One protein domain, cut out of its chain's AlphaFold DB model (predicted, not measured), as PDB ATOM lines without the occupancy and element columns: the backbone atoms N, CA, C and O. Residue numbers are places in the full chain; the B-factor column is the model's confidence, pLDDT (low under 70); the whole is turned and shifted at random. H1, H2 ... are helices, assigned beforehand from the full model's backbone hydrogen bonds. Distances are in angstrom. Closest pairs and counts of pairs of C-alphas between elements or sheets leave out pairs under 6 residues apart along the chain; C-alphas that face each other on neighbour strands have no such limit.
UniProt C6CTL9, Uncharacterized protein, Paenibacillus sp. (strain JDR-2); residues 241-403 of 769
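AT A GLANCE: This is residues 241 to 403 of the 769 residues of an uncharacterized protein of Paenibacillus sp. (strain JDR-2) (UniProt C6CTL9). The long helix H3 runs through the middle of a helical body, with H1 on one side of it and H8 on the other, while H2 and H4 cover it as a second layer. H1, H2, H3 and H4 form an up-and-down bundle, each helix running against the one before it in the chain; the short H5 lies crosswise to H3, H4 and H8, and the small helices H6 and H7 lie near the first residues of H8. The printed part has 163 residues with eight named helices, H1 to H8 in chain order, and no named strand, and its class is all helix. It is compact, with a radius of gyration of the C-alphas of 15.4 A and spans of 47 by 34 by 26 A.

HOW THE PARTS SIT: H3, residues 314 to 335, is the hub, touching five other helices. H8, residues 384 to 399, touches it the same way at a shallow tilt of 28 degrees, the closest C-alphas, those of Gly 319 and Leu 388, being 3.7 A apart. H1, residues 261 to 279, touches H3 the same way at a shallow tilt of 22 degrees, closest at the C-alphas of Tyr 270 and Ala 328, 4.6 A apart. H1 and H8 are apart. H2, residues 282 to 298, forms a helical hairpin with H1, with the C-alphas of Val 269 and Ser 288 closest at 4.4 A. With residues 285 to 292 alone, H2 touches H3 at a steep tilt of 43 degrees, opposite ways, closest at the C-alphas of Ala 285 and Leu 332, 6.8 A apart. H4, residues 341 to 352, touches H2 the same way at a steep tilt of 41 degrees, closest at the C-alphas of Ala 296 and Met 350, 5.0 A apart. H3 and H4, a helical hairpin, only just touch, with 3 pairs of C-alphas within 8 A, the closest being Ala 329 and Thr 344 at 7.3 A. H5, residues 362 to 367, is about perpendicular to H3 at 85 degrees and touches its residues 315 to 322 alone, closest at the C-alphas of Val 318 and Met 362, 6.1 A apart. H6, residues 371 to 374, and H7, residues 377 to 381, touch no helix. Every O i to N i+4 pair is within hydrogen-bond range in H1, H2, H3, H4, H5, H7 and H8; H6 is too short for such a pair.

IN THESE COORDINATES: H3 is 31.5 A long, from C-alpha 314 at (28.294, 35.485, -44.620) to C-alpha 335 at (51.501, 49.583, -28.667). H1 measures 26.6 A, H2 24.2 A, H8 22.0 A and H4 17.0 A. H8 ends with C-alpha 399 at (42.766, 34.831, -28.734).

THE WHOLE: The C-alphas farthest apart, Gly 280 and Thr 308, are 48.5 A apart. The printed part has no cut. The link from H2 to H3, residues 299 to 313, is long; its residues 301 to 302 pair parallel with residues 250 to 251. Confidence is under 70 at 40 residues, among them 253 to 260, 303 to 313 and 369 to 383.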
ATOM      1  N   ILE A 241      34.973  60.376 -36.438       88.38
ATOM      2  CA  ILE A 241      34.146  59.205 -36.130       88.38
ATOM      3  C   ILE A 241      32.765  59.643 -35.636       88.38
ATOM      4  O   ILE A 241      32.647  60.517 -34.776       88.38
ATOM      5  N   SER A 242      31.719  59.011 -36.158       88.25
ATOM      6  CA  SER A 242      30.328  59.304 -35.822       88.25
ATOM      7  C   SER A 242      29.502  58.025 -35.670       88.25
ATOM      8  O   SER A 242      29.983  56.921 -35.910       88.25
ATOM      9  N   ALA A 243      28.233  58.160 -35.272       85.38
ATOM     10  CA  ALA A 243      27.344  57.013 -35.079       85.38
ATOM     11  C   ALA A 243      27.129  56.166 -36.347       85.38
ATOM     12  O   ALA A 243      26.802  54.988 -36.229       85.38
ATOM     13  N   SER A 244      27.346  56.727 -37.544       83.88
ATOM     14  CA  SER A 244      27.258  55.976 -38.802       83.88
ATOM     15  C   SER A 244      28.413  54.990 -39.010       83.88
ATOM     16  O   SER A 244      28.349  54.176 -39.921       83.88
ATOM     17  N   ASP A 245      29.473  55.057 -38.199       85.12
ATOM     18  CA  ASP A 245      30.622  54.150 -38.295       85.12
ATOM     19  C   ASP A 245      30.408  52.815 -37.562       85.12
ATOM     20  O   ASP A 245      31.292  51.960 -37.600       85.12
ATOM     21  N   TYR A 246      29.278  52.641 -36.863       86.81
ATOM     22  CA  TYR A 246      28.954  51.441 -36.082       86.81
ATOM     23  C   TYR A 246      27.438  51.180 -36.012       86.81
ATOM     24  O   TYR A 246      26.830  51.152 -34.948       86.81
ATOM     25  N   THR A 247      26.798  51.008 -37.163       83.19
ATOM     26  CA  THR A 247      25.335  50.845 -37.287       83.19
ATOM     27  C   THR A 247      24.868  49.393 -37.263       83.19
ATOM     28  O   THR A 247      23.781  49.100 -36.764       83.19
ATOM     29  N   LEU A 248      25.674  48.478 -37.805       82.75
ATOM     30  CA  LEU A 248      25.271  47.095 -38.041       82.75
ATOM     31  C   LEU A 248      25.339  46.244 -36.761       82.75
ATOM     32  O   LEU A 248      26.389  46.128 -36.131       82.75
ATOM     33  N   THR A 249      24.226  45.602 -36.405       84.56
ATOM     34  CA  THR A 249      24.133  44.722 -35.227       84.56
ATOM     35  C   THR A 249      24.380  43.251 -35.554       84.56
ATOM     36  O   THR A 249      24.766  42.505 -34.667       84.56
ATOM     37  N   ALA A 250      24.226  42.812 -36.804       81.44
ATOM     38  CA  ALA A 250      24.491  41.433 -37.214       81.44
ATOM     39  C   ALA A 250      25.076  41.370 -38.626       81.44
ATOM     40  O   ALA A 250      24.707  42.169 -39.483       81.44
ATOM     41  N   ILE A 251      25.944  40.393 -38.892       80.50
ATOM     42  CA  ILE A 251      26.406  40.102 -40.258       80.50
ATOM     43  C   ILE A 251      25.312  39.302 -40.977       80.50
ATOM     44  O   ILE A 251      24.969  38.205 -40.540       80.50
ATOM     45  N   THR A 252      24.763  39.830 -42.075       74.38
ATOM     46  CA  THR A 252      23.745  39.162 -42.911       74.38
ATOM     47  C   THR A 252      24.007  39.438 -44.388       74.38
ATOM     48  O   THR A 252      24.189  40.599 -44.750       74.38
ATOM     49  N   HIS A 253      23.968  38.415 -45.249       63.09
ATOM     50  CA  HIS A 253      24.353  38.578 -46.658       63.09
ATOM     51  C   HIS A 253      23.260  39.181 -47.575       63.09
ATOM     52  O   HIS A 253      23.583  39.783 -48.593       63.09
ATOM     53  N   ASN A 254      21.971  39.134 -47.201       53.28
ATOM     54  CA  ASN A 254      20.857  39.523 -48.089       53.28
ATOM     55  C   ASN A 254      20.104  40.793 -47.672       53.28
ATOM     56  O   ASN A 254      18.942  40.727 -47.279       53.28
ATOM     57  N   ASN A 255      20.710  41.972 -47.834       42.97
ATOM     58  CA  ASN A 255      19.891  43.156 -48.104       42.97
ATOM     59  C   ASN A 255      20.650  44.235 -48.881       42.97
ATOM     60  O   ASN A 255      21.769  44.626 -48.548       42.97
ATOM     61  N   SER A 256      19.988  44.714 -49.927       41.78
ATOM     62  CA  SER A 256      20.387  45.770 -50.854       41.78
ATOM     63  C   SER A 256      20.935  47.017 -50.141       41.78
ATOM     64  O   SER A 256      20.171  47.890 -49.742       41.78
ATOM     65  N   GLY A 257      22.261  47.104 -50.004       43.84
ATOM     66  CA  GLY A 257      23.007  48.332 -49.696       43.84
ATOM     67  C   GLY A 257      23.833  48.325 -48.402       43.84
ATOM     68  O   GLY A 257      24.717  49.169 -48.284       43.84
ATOM     69  N   SER A 258      23.616  47.377 -47.477       48.00
ATOM     70  CA  SER A 258      24.243  47.371 -46.130       48.00
ATOM     71  C   SER A 258      25.391  46.364 -45.933       48.00
ATOM     72  O   SER A 258      26.071  46.389 -44.910       48.00
ATOM     73  N   TYR A 259      25.661  45.506 -46.920       53.00
ATOM     74  CA  TYR A 259      26.691  44.449 -46.889       53.00
ATOM     75  C   TYR A 259      28.132  44.972 -46.717       53.00
ATOM     76  O   TYR A 259      28.995  44.289 -46.172       53.00
ATOM     77  N   ASN A 260      28.394  46.219 -47.107       62.84
ATOM     78  CA  ASN A 260      29.722  46.823 -47.006       62.84
ATOM     79  C   ASN A 260      30.038  47.384 -45.610       62.84
ATOM     80  O   ASN A 260      31.204  47.619 -45.311       62.84
ATOM     81  N   GLU A 261      29.051  47.614 -44.739       74.88
ATOM     82  CA  GLU A 261      29.239  48.478 -43.562       74.88
ATOM     83  C   GLU A 261      30.273  47.931 -42.566       74.88
ATOM     84  O   GLU A 261      31.234  48.626 -42.232       74.88
ATOM     85  N   MET A 262      30.145  46.670 -42.131       81.50
ATOM     86  CA  MET A 262      31.086  46.108 -41.150       81.50
ATOM     87  C   MET A 262      32.453  45.779 -41.767       81.50
ATOM     88  O   MET A 262      33.466  45.956 -41.094       81.50
ATOM     89  N   ARG A 263      32.534  45.401 -43.056       80.31
ATOM     90  CA  ARG A 263      33.826  45.258 -43.768       80.31
ATOM     91  C   ARG A 263      34.546  46.604 -43.928       80.31
ATOM     92  O   ARG A 263      35.772  46.675 -43.794       80.31
ATOM     93  N   LEU A 264      33.802  47.680 -44.190       80.25
ATOM     94  CA  LEU A 264      34.330  49.047 -44.246       80.25
ATOM     95  C   LEU A 264      34.820  49.495 -42.877       80.25
ATOM     96  O   LEU A 264      35.935  50.006 -42.775       80.25
ATOM     97  N   ALA A 265      34.034  49.252 -41.826       86.75
ATOM     98  CA  ALA A 265      34.458  49.505 -40.458       86.75
ATOM     99  C   ALA A 265      35.729  48.716 -40.120       86.75
ATOM    100  O   ALA A 265      36.681  49.295 -39.605       86.75
ATOM    101  N   ALA A 266      35.801  47.437 -40.497       88.38
ATOM    102  CA  ALA A 266      36.971  46.584 -40.298       88.38
ATOM    103  C   ALA A 266      38.223  47.145 -40.993       88.38
ATOM    104  O   ALA A 266      39.293  47.251 -40.394       88.38
ATOM    105  N   SER A 267      38.079  47.600 -42.237       85.56
ATOM    106  CA  SER A 267      39.162  48.256 -42.981       85.56
ATOM    107  C   SER A 267      39.579  49.580 -42.337       85.56
ATOM    108  O   SER A 267      40.770  49.856 -42.192       85.56
ATOM    109  N   LYS A 268      38.606  50.375 -41.882       89.00
ATOM    110  CA  LYS A 268      38.826  51.644 -41.187       89.00
ATOM    111  C   LYS A 268      39.599  51.447 -39.880       89.00
ATOM    112  O   LYS A 268      40.601  52.131 -39.678       89.00
ATOM    113  N   VAL A 269      39.193  50.510 -39.016       93.75
ATOM    114  CA  VAL A 269      39.862  50.281 -37.719       93.75
ATOM    115  C   VAL A 269      41.285  49.763 -37.885       93.75
ATOM    116  O   VAL A 269      42.167  50.198 -37.141       93.75
ATOM    117  N   TYR A 270      41.538  48.915 -38.887       92.75
ATOM    118  CA  TYR A 270      42.883  48.415 -39.165       92.75
ATOM    119  C   TYR A 270      43.803  49.508 -39.716       92.75
ATOM    120  O   TYR A 270      44.912  49.682 -39.210       92.75
ATOM    121  N   ASN A 271      43.328  50.325 -40.661       90.06
ATOM    122  CA  ASN A 271      44.088  51.464 -41.180       90.06
ATOM    123  C   ASN A 271      44.398  52.499 -40.085       90.06
ATOM    124  O   ASN A 271      45.528  52.974 -39.982       90.06
ATOM    125  N   LEU A 272      43.424  52.815 -39.224       94.06
ATOM    126  CA  LEU A 272      43.626  53.698 -38.072       94.06
ATOM    127  C   LEU A 272      44.676  53.139 -37.096       94.06
ATOM    128  O   LEU A 272      45.579  53.869 -36.687       94.06
ATOM    129  N   ALA A 273      44.602  51.848 -36.753       95.44
ATOM    130  CA  ALA A 273      45.566  51.199 -35.858       95.44
ATOM    131  C   ALA A 273      46.980  51.142 -36.465       95.44
ATOM    132  O   ALA A 273      47.971  51.375 -35.765       95.44
ATOM    133  N   LEU A 274      47.095  50.897 -37.773       92.50
ATOM    134  CA  LEU A 274      48.376  50.898 -38.476       92.50
ATOM    135  C   LEU A 274      48.984  52.307 -38.538       92.50
ATOM    136  O   LEU A 274      50.173  52.474 -38.256       92.50
ATOM    137  N   LEU A 275      48.182  53.339 -38.829       92.56
ATOM    138  CA  LEU A 275      48.671  54.721 -38.845       92.56
ATOM    139  C   LEU A 275      49.060  55.199 -37.441       92.56
ATOM    140  O   LEU A 275      50.092  55.858 -37.287       92.56
ATOM    141  N   TYR A 276      48.298  54.825 -36.407       95.25
ATOM    142  CA  TYR A 276      48.706  55.021 -35.016       95.25
ATOM    143  C   TYR A 276      50.069  54.383 -34.751       95.25
ATOM    144  O   TYR A 276      50.975  55.046 -34.252       95.25
ATOM    145  N   THR A 277      50.232  53.116 -35.137       90.81
ATOM    146  CA  THR A 277      51.468  52.365 -34.904       90.81
ATOM    147  C   THR A 277      52.673  53.100 -35.483       90.81
ATOM    148  O   THR A 277      53.704  53.158 -34.820       90.81
ATOM    149  N   LEU A 278      52.551  53.706 -36.671       87.12
ATOM    150  CA  LEU A 278      53.631  54.445 -37.337       87.12
ATOM    151  C   LEU A 278      53.882  55.840 -36.749       87.12
ATOM    152  O   LEU A 278      55.037  56.237 -36.619       87.12
ATOM    153  N   THR A 279      52.825  56.570 -36.389       90.44
ATOM    154  CA  THR A 279      52.905  58.000 -36.027       90.44
ATOM    155  C   THR A 279      52.947  58.270 -34.524       90.44
ATOM    156  O   THR A 279      53.414  59.324 -34.105       90.44
ATOM    157  N   GLY A 280      52.431  57.352 -33.704       90.38
ATOM    158  CA  GLY A 280      52.213  57.550 -32.270       90.38
ATOM    159  C   GLY A 280      51.041  58.478 -31.918       90.38
ATOM    160  O   GLY A 280      50.816  58.729 -30.737       90.38
ATOM    161  N   ASN A 281      50.279  58.983 -32.896       94.75
ATOM    162  CA  ASN A 281      49.159  59.893 -32.640       94.75
ATOM    163  C   ASN A 281      47.949  59.139 -32.059       94.75
ATOM    164  O   ASN A 281      47.223  58.454 -32.785       94.75
ATOM    165  N   THR A 282      47.720  59.290 -30.751       96.88
ATOM    166  CA  THR A 282      46.706  58.537 -29.994       96.88
ATOM    167  C   THR A 282      45.279  58.758 -30.481       96.88
ATOM    168  O   THR A 282      44.465  57.856 -30.316       96.88
ATOM    169  N   THR A 283      44.972  59.859 -31.177       96.19
ATOM    170  CA  THR A 283      43.641  60.082 -31.767       96.19
ATOM    171  C   THR A 283      43.243  58.960 -32.731       96.19
ATOM    172  O   THR A 283      42.083  58.547 -32.757       96.19
ATOM    173  N   TYR A 284      44.192  58.403 -33.493       96.25
ATOM    174  CA  TYR A 284      43.905  57.279 -34.389       96.25
ATOM    175  C   TYR A 284      43.652  55.970 -33.622       96.25
ATOM    176  O   TYR A 284      42.745  55.215 -33.980       96.25
ATOM    177  N   ALA A 285      44.399  55.721 -32.538       96.75
ATOM    178  CA  ALA A 285      44.169  54.572 -31.660       96.75
ATOM    179  C   ALA A 285      42.805  54.653 -30.965       96.75
ATOM    180  O   ALA A 285      42.062  53.674 -30.943       96.75
ATOM    181  N   GLU A 286      42.454  55.828 -30.440       97.19
ATOM    182  CA  GLU A 286      41.168  56.094 -29.793       97.19
ATOM    183  C   GLU A 286      39.997  55.900 -30.760       97.19
ATOM    184  O   GLU A 286      39.007  55.260 -30.399       97.19
ATOM    185  N   ALA A 287      40.120  56.384 -32.000       96.88
ATOM    186  CA  ALA A 287      39.120  56.189 -33.047       96.88
ATOM    187  C   ALA A 287      38.928  54.701 -33.393       96.88
ATOM    188  O   ALA A 287      37.797  54.210 -33.402       96.88
ATOM    189  N   SER A 288      40.027  53.970 -33.618       97.44
ATOM    190  CA  SER A 288      40.006  52.529 -33.908       97.44
ATOM    191  C   SER A 288      39.374  51.728 -32.761       97.44
ATOM    192  O   SER A 288      38.416  50.979 -32.969       97.44
ATOM    193  N   ARG A 289      39.831  51.970 -31.523       97.44
ATOM    194  CA  ARG A 289      39.281  51.376 -30.297       97.44
ATOM    195  C   ARG A 289      37.788  51.671 -30.141       97.44
ATOM    196  O   ARG A 289      37.025  50.767 -29.819       97.44
ATOM    197  N   THR A 290      37.358  52.909 -30.381       96.62
ATOM    198  CA  THR A 290      35.952  53.316 -30.223       96.62
ATOM    199  C   THR A 290      35.031  52.534 -31.149       96.62
ATOM    200  O   THR A 290      34.049  51.970 -30.675       96.62
ATOM    201  N   ILE A 291      35.352  52.449 -32.444       96.25
ATOM    202  CA  ILE A 291      34.534  51.699 -33.410       96.25
ATOM    203  C   ILE A 291      34.458  50.222 -33.005       96.25
ATOM    204  O   ILE A 291      33.362  49.670 -32.906       96.25
ATOM    205  N   MET A 292      35.603  49.598 -32.704       96.75
ATOM    206  CA  MET A 292      35.668  48.188 -32.304       96.75
ATOM    207  C   MET A 292      34.817  47.889 -31.063       96.75
ATOM    208  O   MET A 292      34.043  46.936 -31.068       96.75
ATOM    209  N   LEU A 293      34.896  48.721 -30.019       94.75
ATOM    210  CA  LEU A 293      34.113  48.524 -28.793       94.75
ATOM    211  C   LEU A 293      32.626  48.844 -28.973       94.75
ATOM    212  O   LEU A 293      31.781  48.222 -28.325       94.75
ATOM    213  N   LYS A 294      32.276  49.780 -29.863       95.44
ATOM    214  CA  LYS A 294      30.875  50.031 -30.217       95.44
ATOM    215  C   LYS A 294      30.270  48.820 -30.912       95.44
ATOM    216  O   LYS A 294      29.235  48.349 -30.442       95.44
ATOM    217  N   TYR A 295      30.947  48.247 -31.907       92.62
ATOM    218  CA  TYR A 295      30.535  46.969 -32.491       92.62
ATOM    219  C   TYR A 295      30.470  45.860 -31.442       92.62
ATOM    220  O   TYR A 295      29.440  45.202 -31.337       92.62
ATOM    221  N   ALA A 296      31.487  45.720 -30.584       88.44
ATOM    222  CA  ALA A 296      31.472  44.728 -29.511       88.44
ATOM    223  C   ALA A 296      30.228  44.843 -28.617       88.44
ATOM    224  O   ALA A 296      29.669  43.827 -28.204       88.44
ATOM    225  N   SER A 297      29.750  46.065 -28.360       87.81
ATOM    226  CA  SER A 297      28.545  46.302 -27.561       87.81
ATOM    227  C   SER A 297      27.244  45.950 -28.292       87.81
ATOM    228  O   SER A 297      26.400  45.273 -27.708       87.81
ATOM    229  N   ILE A 298      27.093  46.341 -29.563       86.19
ATOM    230  CA  ILE A 298      25.822  46.231 -30.304       86.19
ATOM    231  C   ILE A 298      25.678  44.941 -31.115       86.19
ATOM    232  O   ILE A 298      24.568  44.617 -31.532       86.19
ATOM    233  N   PHE A 299      26.778  44.227 -31.372       85.06
ATOM    234  CA  PHE A 299      26.760  43.015 -32.183       85.06
ATOM    235  C   PHE A 299      25.903  41.939 -31.513       85.06
ATOM    236  O   PHE A 299      25.968  41.774 -30.290       85.06
ATOM    237  N   THR A 300      25.122  41.209 -32.299       80.94
ATOM    238  CA  THR A 300      24.192  40.167 -31.855       80.94
ATOM    239  C   THR A 300      24.505  38.811 -32.480       80.94
ATOM    240  O   THR A 300      24.201  37.795 -31.866       80.94
ATOM    241  N   GLY A 301      25.168  38.752 -33.637       79.56
ATOM    242  CA  GLY A 301      25.613  37.496 -34.242       79.56
ATOM    243  C   GLY A 301      25.702  37.552 -35.762       79.56
ATOM    244  O   GLY A 301      25.700  38.620 -36.375       79.56
ATOM    245  N   VAL A 302      25.779  36.379 -36.379       78.25
ATOM    246  CA  VAL A 302      25.768  36.194 -37.832       78.25
ATOM    247  C   VAL A 302      24.430  35.571 -38.209       78.25
ATOM    248  O   VAL A 302      24.112  34.462 -37.783       78.25
ATOM    249  N   GLY A 303      23.612  36.293 -38.969       69.94
ATOM    250  CA  GLY A 303      22.307  35.790 -39.383       69.94
ATOM    251  C   GLY A 303      22.427  34.732 -40.478       69.94
ATOM    252  O   GLY A 303      23.264  34.830 -41.374       69.94
ATOM    253  N   THR A 304      21.543  33.738 -40.438       56.66
ATOM    254  CA  THR A 304      21.299  32.825 -41.559       56.66
ATOM    255  C   THR A 304      20.301  33.513 -42.488       56.66
ATOM    256  O   THR A 304      19.191  33.827 -42.055       56.66
ATOM    257  N   SER A 305      20.661  33.817 -43.734       48.53
ATOM    258  CA  SER A 305      19.729  34.461 -44.667       48.53
ATOM    259  C   SER A 305      18.422  33.661 -44.779       48.53
ATOM    260  O   SER A 305      18.455  32.440 -44.901       48.53
ATOM    261  N   GLY A 306      17.276  34.351 -44.772       43.12
ATOM    262  CA  GLY A 306      15.957  33.766 -45.051       43.12
ATOM    263  C   GLY A 306      15.740  33.365 -46.517       43.12
ATOM    264  O   GLY A 306      14.665  32.876 -46.851       43.12
ATOM    265  N   ASP A 307      16.740  33.550 -47.383       38.19
ATOM    266  CA  ASP A 307      16.802  32.859 -48.669       38.19
ATOM    267  C   ASP A 307      17.248  31.428 -48.422       38.19
ATOM    268  O   ASP A 307      18.258  31.187 -47.756       38.19
ATOM    269  N   THR A 308      16.481  30.492 -48.956       37.03
ATOM    270  CA  THR A 308      16.702  29.048 -48.905       37.03
ATOM    271  C   THR A 308      18.190  28.663 -48.999       37.03
ATOM    272  O   THR A 308      18.724  28.492 -50.089       37.03
ATOM    273  N   GLY A 309      18.853  28.478 -47.851       40.28
ATOM    274  CA  GLY A 309      20.092  27.704 -47.729       40.28
ATOM    275  C   GLY A 309      21.451  28.414 -47.836       40.28
ATOM    276  O   GLY A 309      22.447  27.702 -47.727       40.28
ATOM    277  N   SER A 310      21.565  29.740 -47.991       46.62
ATOM    278  CA  SER A 310      22.885  30.396 -48.162       46.62
ATOM    279  C   SER A 310      23.511  30.956 -46.875       46.62
ATOM    280  O   SER A 310      23.591  32.160 -46.659       46.62
ATOM    281  N   VAL A 311      24.088  30.072 -46.053       51.56
ATOM    282  CA  VAL A 311      25.117  30.423 -45.036       51.56
ATOM    283  C   VAL A 311      26.478  30.742 -45.704       51.56
ATOM    284  O   VAL A 311      27.485  30.986 -45.050       51.56
ATOM    285  N   TYR A 312      26.544  30.707 -47.036       58.44
ATOM    286  CA  TYR A 312      27.800  30.605 -47.775       58.44
ATOM    287  C   TYR A 312      28.585  31.907 -47.885       58.44
ATOM    288  O   TYR A 312      29.814  31.881 -47.785       58.44
ATOM    289  N   ASP A 313      27.893  33.027 -48.043       63.56
ATOM    290  CA  ASP A 313      28.546  34.306 -48.294       63.56
ATOM    291  C   ASP A 313      28.802  35.114 -47.011       63.56
ATOM    292  O   ASP A 313      29.765  35.878 -46.942       63.56
ATOM    293  N   THR A 314      28.024  34.889 -45.943       73.88
ATOM    294  CA  THR A 314      28.294  35.485 -44.620       73.88
ATOM    295  C   THR A 314      29.638  35.036 -44.050       73.88
ATOM    296  O   THR A 314      30.261  35.759 -43.279       73.88
ATOM    297  N   ASN A 315      30.143  33.871 -44.451       76.38
ATOM    298  CA  ASN A 315      31.470  33.403 -44.059       76.38
ATOM    299  C   ASN A 315      32.603  34.282 -44.609       76.38
ATOM    300  O   ASN A 315      33.622  34.452 -43.939       76.38
ATOM    301  N   LEU A 316      32.421  34.853 -45.805       78.62
ATOM    302  CA  LEU A 316      33.356  35.817 -46.382       78.62
ATOM    303  C   LEU A 316      33.429  37.049 -45.467       78.62
ATOM    304  O   LEU A 316      34.511  37.446 -45.034       78.62
ATOM    305  N   ASP A 317      32.264  37.603 -45.111       81.81
ATOM    306  CA  ASP A 317      32.151  38.746 -44.199       81.81
ATOM    307  C   ASP A 317      32.851  38.479 -42.866       81.81
ATOM    308  O   ASP A 317      33.654  39.291 -42.405       81.81
ATOM    309  N   VAL A 318      32.575  37.318 -42.268       85.81
ATOM    310  CA  VAL A 318      33.178  36.900 -41.000       85.81
ATOM    311  C   VAL A 318      34.695  36.819 -41.120       85.81
ATOM    312  O   VAL A 318      35.385  37.332 -40.244       85.81
ATOM    313  N   GLY A 319      35.221  36.238 -42.201       87.69
ATOM    314  CA  GLY A 319      36.660  36.161 -42.446       87.69
ATOM    315  C   GLY A 319      37.330  37.536 -42.492       87.69
ATOM    316  O   GLY A 319      38.284  37.784 -41.753       87.69
ATOM    317  N   VAL A 320      36.788  38.462 -43.289       86.06
ATOM    318  CA  VAL A 320      37.328  39.827 -43.428       86.06
ATOM    319  C   VAL A 320      37.261  40.598 -42.111       86.06
ATOM    320  O   VAL A 320      38.236  41.244 -41.714       86.06
ATOM    321  N   VAL A 321      36.111  40.546 -41.433       90.19
ATOM    322  CA  VAL A 321      35.895  41.246 -40.163       90.19
ATOM    323  C   VAL A 321      36.825  40.689 -39.093       90.19
ATOM    324  O   VAL A 321      37.549  41.467 -38.473       90.19
ATOM    325  N   ALA A 322      36.867  39.365 -38.915       93.25
ATOM    326  CA  ALA A 322      37.701  38.724 -37.903       93.25
ATOM    327  C   ALA A 322      39.189  38.973 -38.131       93.25
ATOM    328  O   ALA A 322      39.906  39.266 -37.173       93.25
ATOM    329  N   PHE A 323      39.646  38.944 -39.383       93.81
ATOM    330  CA  PHE A 323      41.026  39.268 -39.720       93.81
ATOM    331  C   PHE A 323      41.384  40.703 -39.312       93.81
ATOM    332  O   PHE A 323      42.291  40.924 -38.504       93.81
ATOM    333  N   LYS A 324      40.647  41.694 -39.826       92.69
ATOM    334  CA  LYS A 324      41.000  43.113 -39.664       92.69
ATOM    335  C   LYS A 324      40.755  43.626 -38.239       92.69
ATOM    336  O   LYS A 324      41.564  44.408 -37.744       92.69
ATOM    337  N   PHE A 325      39.697  43.176 -37.554       95.69
ATOM    338  CA  PHE A 325      39.469  43.525 -36.144       95.69
ATOM    339  C   PHE A 325      40.545  42.911 -35.243       95.69
ATOM    340  O   PHE A 325      41.082  43.619 -34.394       95.69
ATOM    341  N   SER A 326      40.900  41.635 -35.438       96.50
ATOM    342  CA  SER A 326      41.939  40.985 -34.625       96.50
ATOM    343  C   SER A 326      43.312  41.620 -34.855       96.50
ATOM    344  O   SER A 326      44.003  41.931 -33.888       96.50
ATOM    345  N   ALA A 327      43.675  41.916 -36.109       94.69
ATOM    346  CA  ALA A 327      44.924  42.608 -36.437       94.69
ATOM    347  C   ALA A 327      44.984  44.029 -35.844       94.69
ATOM    348  O   ALA A 327      46.001  44.427 -35.276       94.69
ATOM    349  N   ALA A 328      43.891  44.799 -35.925       96.25
ATOM    350  CA  ALA A 328      43.815  46.129 -35.321       96.25
ATOM    351  C   ALA A 328      43.936  46.070 -33.791       96.25
ATOM    352  O   ALA A 328      44.721  46.812 -33.199       96.25
ATOM    353  N   ALA A 329      43.181  45.171 -33.155       95.81
ATOM    354  CA  ALA A 329      43.195  44.968 -31.713       95.81
ATOM    355  C   ALA A 329      44.570  44.523 -31.209       95.81
ATOM    356  O   ALA A 329      45.032  45.021 -30.188       95.81
ATOM    357  N   GLU A 330      45.251  43.637 -31.935       93.62
ATOM    358  CA  GLU A 330      46.605  43.205 -31.601       93.62
ATOM    359  C   GLU A 330      47.603  44.369 -31.657       93.62
ATOM    360  O   GLU A 330      48.342  44.589 -30.695       93.62
ATOM    361  N   LEU A 331      47.593  45.162 -32.737       92.69
ATOM    362  CA  LEU A 331      48.460  46.336 -32.844       92.69
ATOM    363  C   LEU A 331      48.257  47.280 -31.655       92.69
ATOM    364  O   LEU A 331      49.233  47.706 -31.038       92.69
ATOM    365  N   LEU A 332      47.006  47.573 -31.289       95.12
ATOM    366  CA  LEU A 332      46.704  48.445 -30.153       95.12
ATOM    367  C   LEU A 332      47.079  47.806 -28.809       95.12
ATOM    368  O   LEU A 332      47.693  48.481 -27.989       95.12
ATOM    369  N   ARG A 333      46.808  46.512 -28.599       90.56
ATOM    370  CA  ARG A 333      47.123  45.779 -27.357       90.56
ATOM    371  C   ARG A 333      48.595  45.865 -26.970       90.56
ATOM    372  O   ARG A 333      48.903  45.930 -25.784       90.56
ATOM    373  N   TYR A 334      49.489  45.886 -27.958       85.31
ATOM    374  CA  TYR A 334      50.936  45.880 -27.734       85.31
ATOM    375  C   TYR A 334      51.628  47.223 -27.989       85.31
ATOM    376  O   TYR A 334      52.841  47.322 -27.801       85.31
ATOM    377  N   SER A 335      50.901  48.266 -28.403       81.06
ATOM    378  CA  SER A 335      51.501  49.583 -28.667       81.06
ATOM    379  C   SER A 335      50.765  50.774 -28.052       81.06
ATOM    380  O   SER A 335      51.402  51.801 -27.827       81.06
ATOM    381  N   TYR A 336      49.474  50.649 -27.731       91.56
ATOM    382  CA  TYR A 336      48.645  51.719 -27.181       91.56
ATOM    383  C   TYR A 336      48.374  51.525 -25.689       91.56
ATOM    384  O   TYR A 336      47.654  50.616 -25.288       91.56
ATOM    385  N   SER A 337      48.874  52.438 -24.853       84.19
ATOM    386  CA  SER A 337      48.694  52.380 -23.394       84.19
ATOM    387  C   SER A 337      47.237  52.500 -22.932       84.19
ATOM    388  O   SER A 337      46.933  52.160 -21.793       84.19
ATOM    389  N   GLY A 338      46.342  53.010 -23.784       79.94
ATOM    390  CA  GLY A 338      44.908  53.081 -23.505       79.94
ATOM    391  C   GLY A 338      44.133  51.805 -23.855       79.94
ATOM    392  O   GLY A 338      42.918  51.787 -23.666       79.94
ATOM    393  N   TRP A 339      44.790  50.762 -24.378       85.31
ATOM    394  CA  TRP A 339      44.174  49.453 -24.584       85.31
ATOM    395  C   TRP A 339      44.188  48.644 -23.287       85.31
ATOM    396  O   TRP A 339      45.238  48.416 -22.690       85.31
ATOM    397  N   SER A 340      43.021  48.181 -22.853       79.19
ATOM    398  CA  SER A 340      42.869  47.414 -21.617       79.19
ATOM    399  C   SER A 340      42.622  45.924 -21.875       79.19
ATOM    400  O   SER A 340      42.176  45.506 -22.946       79.19
ATOM    401  N   VAL A 341      42.834  45.096 -20.846       70.62
ATOM    402  CA  VAL A 341      42.334  43.705 -20.833       70.62
ATOM    403  C   VAL A 341      40.808  43.690 -21.042       70.62
ATOM    404  O   VAL A 341      40.292  42.867 -21.794       70.62
ATOM    405  N   GLY A 342      40.123  44.695 -20.476       69.44
ATOM    406  CA  GLY A 342      38.735  45.087 -20.738       69.44
ATOM    407  C   GLY A 342      38.310  45.001 -22.204       69.44
ATOM    408  O   GLY A 342      37.327  44.338 -22.550       69.44
ATOM    409  N   ASP A 343      39.086  45.673 -23.051       77.69
ATOM    410  CA  ASP A 343      38.831  45.828 -24.483       77.69
ATOM    411  C   ASP A 343      39.044  44.517 -25.240       77.69
ATOM    412  O   ASP A 343      38.222  44.137 -26.076       77.69
ATOM    413  N   THR A 344      40.113  43.794 -24.889       78.94
ATOM    414  CA  THR A 344      40.421  42.465 -25.441       78.94
ATOM    415  C   THR A 344      39.250  41.515 -25.209       78.94
ATOM    416  O   THR A 344      38.720  40.934 -26.155       78.94
ATOM    417  N   ASN A 345      38.780  41.428 -23.966       72.62
ATOM    418  CA  ASN A 345      37.684  40.538 -23.594       72.62
ATOM    419  C   ASN A 345      36.364  40.934 -24.265       72.62
ATOM    420  O   ASN A 345      35.592  40.064 -24.654       72.62
ATOM    421  N   SER A 346      36.112  42.234 -24.441       76.00
ATOM    422  CA  SER A 346      34.913  42.725 -25.131       76.00
ATOM    423  C   SER A 346      34.892  42.285 -26.599       76.00
ATOM    424  O   SER A 346      33.854  41.849 -27.097       76.00
ATOM    425  N   LEU A 347      36.038  42.336 -27.285       83.06
ATOM    426  CA  LEU A 347      36.153  41.812 -28.646       83.06
ATOM    427  C   LEU A 347      36.046  40.290 -28.702       83.06
ATOM    428  O   LEU A 347      35.297  39.783 -29.531       83.06
ATOM    429  N   LEU A 348      36.716  39.553 -27.813       81.06
ATOM    430  CA  LEU A 348      36.573  38.093 -27.749       81.06
ATOM    431  C   LEU A 348      35.111  37.681 -27.518       81.06
ATOM    432  O   LEU A 348      34.606  36.800 -28.213       81.06
ATOM    433  N   ALA A 349      34.403  38.368 -26.617       75.94
ATOM    434  CA  ALA A 349      32.984  38.140 -26.374       75.94
ATOM    435  C   ALA A 349      32.136  38.412 -27.625       75.94
ATOM    436  O   ALA A 349      31.243  37.625 -27.926       75.94
ATOM    437  N   MET A 350      32.433  39.476 -28.387       82.31
ATOM    438  CA  MET A 350      31.760  39.784 -29.657       82.31
ATOM    439  C   MET A 350      31.803  38.600 -30.633       82.31
ATOM    440  O   MET A 350      30.775  38.265 -31.220       82.31
ATOM    441  N   TYR A 351      32.956  37.937 -30.772       81.31
ATOM    442  CA  TYR A 351      33.111  36.772 -31.653       81.31
ATOM    443  C   TYR A 351      32.236  35.578 -31.251       81.31
ATOM    444  O   TYR A 351      31.844  34.795 -32.119       81.31
ATOM    445  N   GLY A 352      31.893  35.457 -29.966       75.94
ATOM    446  CA  GLY A 352      31.044  34.392 -29.429       75.94
ATOM    447  C   GLY A 352      29.536  34.673 -29.444       75.94
ATOM    448  O   GLY A 352      28.770  33.772 -29.113       75.94
ATOM    449  N   LYS A 353      29.077  35.878 -29.813       72.75
ATOM    450  CA  LYS A 353      27.648  36.239 -29.735       72.75
ATOM    451  C   LYS A 353      26.787  35.576 -30.817       72.75
ATOM    452  O   LYS A 353      27.165  35.564 -31.986       72.75
ATOM    453  N   ASN A 354      25.601  35.109 -30.420       73.06
ATOM    454  CA  ASN A 354      24.571  34.501 -31.277       73.06
ATOM    455  C   ASN A 354      23.124  34.805 -30.798       73.06
ATOM    456  O   ASN A 354      22.250  33.948 -30.837       73.06
ATOM    457  N   THR A 355      22.852  36.008 -30.283       63.62
ATOM    458  CA  THR A 355      21.604  36.375 -29.575       63.62
ATOM    459  C   THR A 355      20.397  36.692 -30.479       63.62
ATOM    460  O   THR A 355      19.348  37.071 -29.960       63.62
ATOM    461  N   GLY A 356      20.496  36.580 -31.809       53.28
ATOM    462  CA  GLY A 356      19.431  36.992 -32.740       53.28
ATOM    463  C   GLY A 356      18.802  35.852 -33.547       53.28
ATOM    464  O   GLY A 356      19.341  35.480 -34.579       53.28
ATOM    465  N   GLY A 357      17.623  35.347 -33.168       60.06
ATOM    466  CA  GLY A 357      16.859  34.394 -33.998       60.06
ATOM    467  C   GLY A 357      17.658  33.140 -34.396       60.06
ATOM    468  O   GLY A 357      18.269  32.508 -33.545       60.06
ATOM    469  N   THR A 358      17.674  32.782 -35.685       55.81
ATOM    470  CA  THR A 358      18.449  31.653 -36.246       55.81
ATOM    471  C   THR A 358      19.964  31.930 -36.370       55.81
ATOM    472  O   THR A 358      20.636  31.289 -37.172       55.81
ATOM    473  N   ALA A 359      20.522  32.902 -35.637       61.91
ATOM    474  CA  ALA A 359      21.922  33.312 -35.770       61.91
ATOM    475  C   ALA A 359      22.935  32.290 -35.226       61.91
ATOM    476  O   ALA A 359      22.733  31.662 -34.188       61.91
ATOM    477  N   VAL A 360      24.088  32.223 -35.894       71.94
ATOM    478  CA  VAL A 360      25.317  31.558 -35.432       71.94
ATOM    479  C   VAL A 360      26.344  32.611 -35.001       71.94
ATOM    480  O   VAL A 360      26.252  33.774 -35.399       71.94
ATOM    481  N   SER A 361      27.326  32.245 -34.180       79.06
ATOM    482  CA  SER A 361      28.428  33.148 -33.830       79.06
ATOM    483  C   SER A 361      29.545  33.129 -34.876       79.06
ATOM    484  O   SER A 361      29.708  32.163 -35.626       79.06
ATOM    485  N   MET A 362      30.363  34.186 -34.905       81.38
ATOM    486  CA  MET A 362      31.562  34.223 -35.754       81.38
ATOM    487  C   MET A 362      32.515  33.079 -35.400       81.38
ATOM    488  O   MET A 362      33.038  32.412 -36.289       81.38
ATOM    489  N   TYR A 363      32.707  32.813 -34.103       79.75
ATOM    490  CA  TYR A 363      33.569  31.732 -33.635       79.75
ATOM    491  C   TYR A 363      33.060  30.352 -34.068       79.75
ATOM    492  O   TYR A 363      33.862  29.521 -34.487       79.75
ATOM    493  N   GLN A 364      31.745  30.104 -34.041       73.56
ATOM    494  CA  GLN A 364      31.171  28.844 -34.536       73.56
ATOM    495  C   GLN A 364      31.491  28.616 -36.019       73.56
ATOM    496  O   GLN A 364      31.849  27.505 -36.402       73.56
ATOM    497  N   LEU A 365      31.424  29.660 -36.848       76.56
ATOM    498  CA  LEU A 365      31.785  29.565 -38.266       76.56
ATOM    499  C   LEU A 365      33.294  29.359 -38.463       76.56
ATOM    500  O   LEU A 365      33.703  28.464 -39.204       76.56
ATOM    501  N   MET A 366      34.126  30.136 -37.764       83.12
ATOM    502  CA  MET A 366      35.589  30.033 -37.848       83.12
ATOM    503  C   MET A 366      36.108  28.665 -37.379       83.12
ATOM    504  O   MET A 366      36.985  28.091 -38.020       83.12
ATOM    505  N   SER A 367      35.541  28.106 -36.308       75.94
ATOM    506  CA  SER A 367      35.968  26.828 -35.714       75.94
ATOM    507  C   SER A 367      35.364  25.582 -36.364       75.94
ATOM    508  O   SER A 367      35.767  24.463 -36.040       75.94
ATOM    509  N   ASN A 368      34.430  25.736 -37.307       72.12
ATOM    510  CA  ASN A 368      33.797  24.601 -37.961       72.12
ATOM    511  C   ASN A 368      34.812  23.816 -38.812       72.12
ATOM    512  O   ASN A 368      35.168  24.223 -39.918       72.12
ATOM    513  N   ALA A 369      35.266  22.659 -38.325       66.12
ATOM    514  CA  ALA A 369      36.173  21.779 -39.065       66.12
ATOM    515  C   ALA A 369      35.513  21.140 -40.301       66.12
ATOM    516  O   ALA A 369      36.190  20.777 -41.257       66.12
ATOM    517  N   ALA A 370      34.182  21.051 -40.320       61.53
ATOM    518  CA  ALA A 370      33.429  20.576 -41.471       61.53
ATOM    519  C   ALA A 370      33.204  21.671 -42.522       61.53
ATOM    520  O   ALA A 370      32.492  21.406 -43.488       61.53
ATOM    521  N   VAL A 371      33.806  22.865 -42.391       63.97
ATOM    522  CA  VAL A 371      33.547  23.965 -43.330       63.97
ATOM    523  C   VAL A 371      33.802  23.543 -44.784       63.97
ATOM    524  O   VAL A 371      32.983  23.822 -45.655       63.97
ATOM    525  N   LEU A 372      34.871  22.771 -45.032       59.38
ATOM    526  CA  LEU A 372      35.221  22.239 -46.356       59.38
ATOM    527  C   LEU A 372      34.245  21.165 -46.867       59.38
ATOM    528  O   LEU A 372      34.183  20.928 -48.066       59.38
ATOM    529  N   ALA A 373      33.485  20.509 -45.986       54.84
ATOM    530  CA  ALA A 373      32.402  19.603 -46.381       54.84
ATOM    531  C   ALA A 373      31.078  20.329 -46.608       54.84
ATOM    532  O   ALA A 373      30.275  19.887 -47.426       54.84
ATOM    533  N   THR A 374      30.818  21.386 -45.839       52.44
ATOM    534  CA  THR A 374      29.564  22.140 -45.920       52.44
ATOM    535  C   THR A 374      29.550  23.101 -47.095       52.44
ATOM    536  O   THR A 374      28.482  23.393 -47.619       52.44
ATOM    537  N   TYR A 375      30.712  23.580 -47.538       57.25
ATOM    538  CA  TYR A 375      30.808  24.351 -48.766       57.25
ATOM    539  C   TYR A 375      30.620  23.450 -49.989       57.25
ATOM    540  O   TYR A 375      31.344  22.469 -50.162       57.25
ATOM    541  N   ASP A 376      29.694  23.811 -50.887       54.59
ATOM    542  CA  ASP A 376      29.806  23.321 -52.263       54.59
ATOM    543  C   ASP A 376      31.149  23.784 -52.841       54.59
ATOM    544  O   ASP A 376      31.690  24.818 -52.438       54.59
ATOM    545  N   MET A 377      31.675  23.017 -53.792       51.97
ATOM    546  CA  MET A 377      32.940  23.303 -54.459       51.97
ATOM    547  C   MET A 377      33.007  24.735 -54.966       51.97
ATOM    548  O   MET A 377      34.073  25.326 -54.864       51.97
ATOM    549  N   ASP A 378      31.870  25.284 -55.394       52.94
ATOM    550  CA  ASP A 378      31.698  26.675 -55.804       52.94
ATOM    551  C   ASP A 378      32.273  27.647 -54.759       52.94
ATOM    552  O   ASP A 378      33.069  28.514 -55.076       52.94
ATOM    553  N   ASN A 379      31.987  27.460 -53.474       55.66
ATOM    554  CA  ASN A 379      32.454  28.371 -52.425       55.66
ATOM    555  C   ASN A 379      33.901  28.123 -51.971       55.66
ATOM    556  O   ASN A 379      34.550  29.023 -51.430       55.66
ATOM    557  N   ILE A 380      34.414  26.905 -52.172       55.94
ATOM    558  CA  ILE A 380      35.838  26.607 -51.972       55.94
ATOM    559  C   ILE A 380      36.643  27.239 -53.106       55.94
ATOM    560  O   ILE A 380      37.688  27.829 -52.836       55.94
ATOM    561  N   THR A 381      36.163  27.156 -54.350       53.81
ATOM    562  CA  THR A 381      36.805  27.763 -55.522       53.81
ATOM    563  C   THR A 381      36.716  29.288 -55.469       53.81
ATOM    564  O   THR A 381      37.755  29.922 -55.606       53.81
ATOM    565  N   HIS A 382      35.580  29.883 -55.074       59.78
ATOM    566  CA  HIS A 382      35.415  31.341 -54.911       59.78
ATOM    567  C   HIS A 382      36.209  31.962 -53.742       59.78
ATOM    568  O   HIS A 382      36.097  33.158 -53.486       59.78
ATOM    569  N   GLY A 383      36.985  31.168 -52.993       68.94
ATOM    570  CA  GLY A 383      37.864  31.663 -51.929       68.94
ATOM    571  C   GLY A 383      37.212  31.994 -50.604       68.94
ATOM    572  O   GLY A 383      37.923  32.390 -49.682       68.94
ATOM    573  N   HIS A 384      35.905  31.787 -50.452       76.38
ATOM    574  CA  HIS A 384      35.204  32.087 -49.201       76.38
ATOM    575  C   HIS A 384      35.818  31.306 -48.033       76.38
ATOM    576  O   HIS A 384      36.062  31.862 -46.963       76.38
ATOM    577  N   ALA A 385      36.161  30.034 -48.267       77.06
ATOM    578  CA  ALA A 385      36.847  29.203 -47.284       77.06
ATOM    579  C   ALA A 385      38.252  29.734 -46.936       77.06
ATOM    580  O   ALA A 385      38.651  29.684 -45.774       77.06
ATOM    581  N   ALA A 386      38.994  30.266 -47.912       81.38
ATOM    582  CA  ALA A 386      40.321  30.837 -47.683       81.38
ATOM    583  C   ALA A 386      40.238  32.115 -46.836       81.38
ATOM    584  O   ALA A 386      40.978  32.245 -45.865       81.38
ATOM    585  N   ILE A 387      39.292  33.004 -47.145       85.25
ATOM    586  CA  ILE A 387      39.074  34.261 -46.418       85.25
ATOM    587  C   ILE A 387      38.576  33.994 -44.991       85.25
ATOM    588  O   ILE A 387      39.071  34.584 -44.029       85.25
ATOM    589  N   LEU A 388      37.643  33.053 -44.812       86.50
ATOM    590  CA  LEU A 388      37.207  32.635 -43.478       86.50
ATOM    591  C   LEU A 388      38.386  32.102 -42.657       86.50
ATOM    592  O   LEU A 388      38.512  32.416 -41.472       86.50
ATOM    593  N   ARG A 389      39.263  31.300 -43.273       89.56
ATOM    594  CA  ARG A 389      40.438  30.723 -42.606       89.56
ATOM    595  C   ARG A 389      41.541  31.739 -42.337       89.56
ATOM    596  O   ARG A 389      42.215  31.616 -41.319       89.56
ATOM    597  N   GLU A 390      41.667  32.770 -43.161       92.31
ATOM    598  CA  GLU A 390      42.496  33.942 -42.874       92.31
ATOM    599  C   GLU A 390      42.020  34.643 -41.594       92.31
ATOM    600  O   GLU A 390      42.803  34.809 -40.656       92.31
ATOM    601  N   GLY A 391      40.723  34.953 -41.497       93.06
ATOM    602  CA  GLY A 391      40.131  35.508 -40.275       93.06
ATOM    603  C   GLY A 391      40.271  34.588 -39.064       93.06
ATOM    604  O   GLY A 391      40.604  35.050 -37.974       93.06
ATOM    605  N   SER A 392      40.101  33.280 -39.272       91.69
ATOM    606  CA  SER A 392      40.246  32.259 -38.228       91.69
ATOM    607  C   SER A 392      41.666  32.221 -37.657       91.69
ATOM    608  O   SER A 392      41.824  32.160 -36.443       91.69
ATOM    609  N   MET A 393      42.700  32.287 -38.505       95.31
ATOM    610  CA  MET A 393      44.104  32.288 -38.074       95.31
ATOM    611  C   MET A 393      44.448  33.550 -37.278       95.31
ATOM    612  O   MET A 393      45.111  33.473 -36.245       95.31
ATOM    613  N   ALA A 394      43.973  34.708 -37.739       96.56
ATOM    614  CA  ALA A 394      44.202  35.979 -37.064       96.56
ATOM    615  C   ALA A 394      43.512  36.036 -35.699       96.56
ATOM    616  O   ALA A 394      44.134  36.434 -34.713       96.56
ATOM    617  N   TYR A 395      42.254  35.586 -35.627       94.31
ATOM    618  CA  TYR A 395      41.558  35.411 -34.357       94.31
ATOM    619  C   TYR A 395      42.313  34.429 -33.459       94.31
ATOM    620  O   TYR A 395      42.518  34.731 -32.291       94.31
ATOM    621  N   ALA A 396      42.765  33.289 -33.992       88.88
ATOM    622  CA  ALA A 396      43.452  32.268 -33.211       88.88
ATOM    623  C   ALA A 396      44.726  32.797 -32.542       88.88
ATOM    624  O   ALA A 396      44.938  32.558 -31.358       88.88
ATOM    625  N   ILE A 397      45.529  33.580 -33.268       90.19
ATOM    626  CA  ILE A 397      46.697  34.265 -32.703       90.19
ATOM    627  C   ILE A 397      46.243  35.267 -31.631       90.19
ATOM    628  O   ILE A 397      46.702  35.194 -30.497       90.19
ATOM    629  N   PHE A 398      45.299  36.166 -31.939       91.88
ATOM    630  CA  PHE A 398      44.815  37.188 -30.995       91.88
ATOM    631  C   PHE A 398      44.223  36.614 -29.693       91.88
ATOM    632  O   PHE A 398      44.423  37.186 -28.616       91.88
ATOM    633  N   ALA A 399      43.483  35.510 -29.808       84.19
ATOM    634  CA  ALA A 399      42.766  34.831 -28.734       84.19
ATOM    635  C   ALA A 399      43.601  33.762 -28.013       84.19
ATOM    636  O   ALA A 399      43.117  33.177 -27.049       84.19
ATOM    637  N   GLU A 400      44.839  33.516 -28.453       79.06
ATOM    638  CA  GLU A 400      45.707  32.446 -27.948       79.06
ATOM    639  C   GLU A 400      45.132  31.023 -28.148       79.06
ATOM    640  O   GLU A 400      45.424  30.101 -27.382       79.06
ATOM    641  N   ASP A 401      44.344  30.822 -29.212       78.50
ATOM    642  CA  ASP A 401      43.663  29.566 -29.548       78.50
ATOM    643  C   ASP A 401      44.518  28.678 -30.470       78.50
ATOM    644  O   ASP A 401      44.435  28.690 -31.704       78.50
ATOM    645  N   ALA A 402      45.341  27.833 -29.850       78.44
ATOM    646  CA  ALA A 402      46.172  26.867 -30.564       78.44
ATOM    647  C   ALA A 402      45.361  25.801 -31.328       78.44
ATOM    648  O   ALA A 402      45.872  25.210 -32.284       78.44
ATOM    649  N   THR A 403      44.116  25.526 -30.926       79.38
ATOM    650  CA  THR A 403      43.278  24.512 -31.581       79.38
ATOM    651  C   THR A 403      42.823  25.020 -32.940       79.38
ATOM    652  O   THR A 403      43.045  24.349 -33.951       79.38
TER     653      THR A 403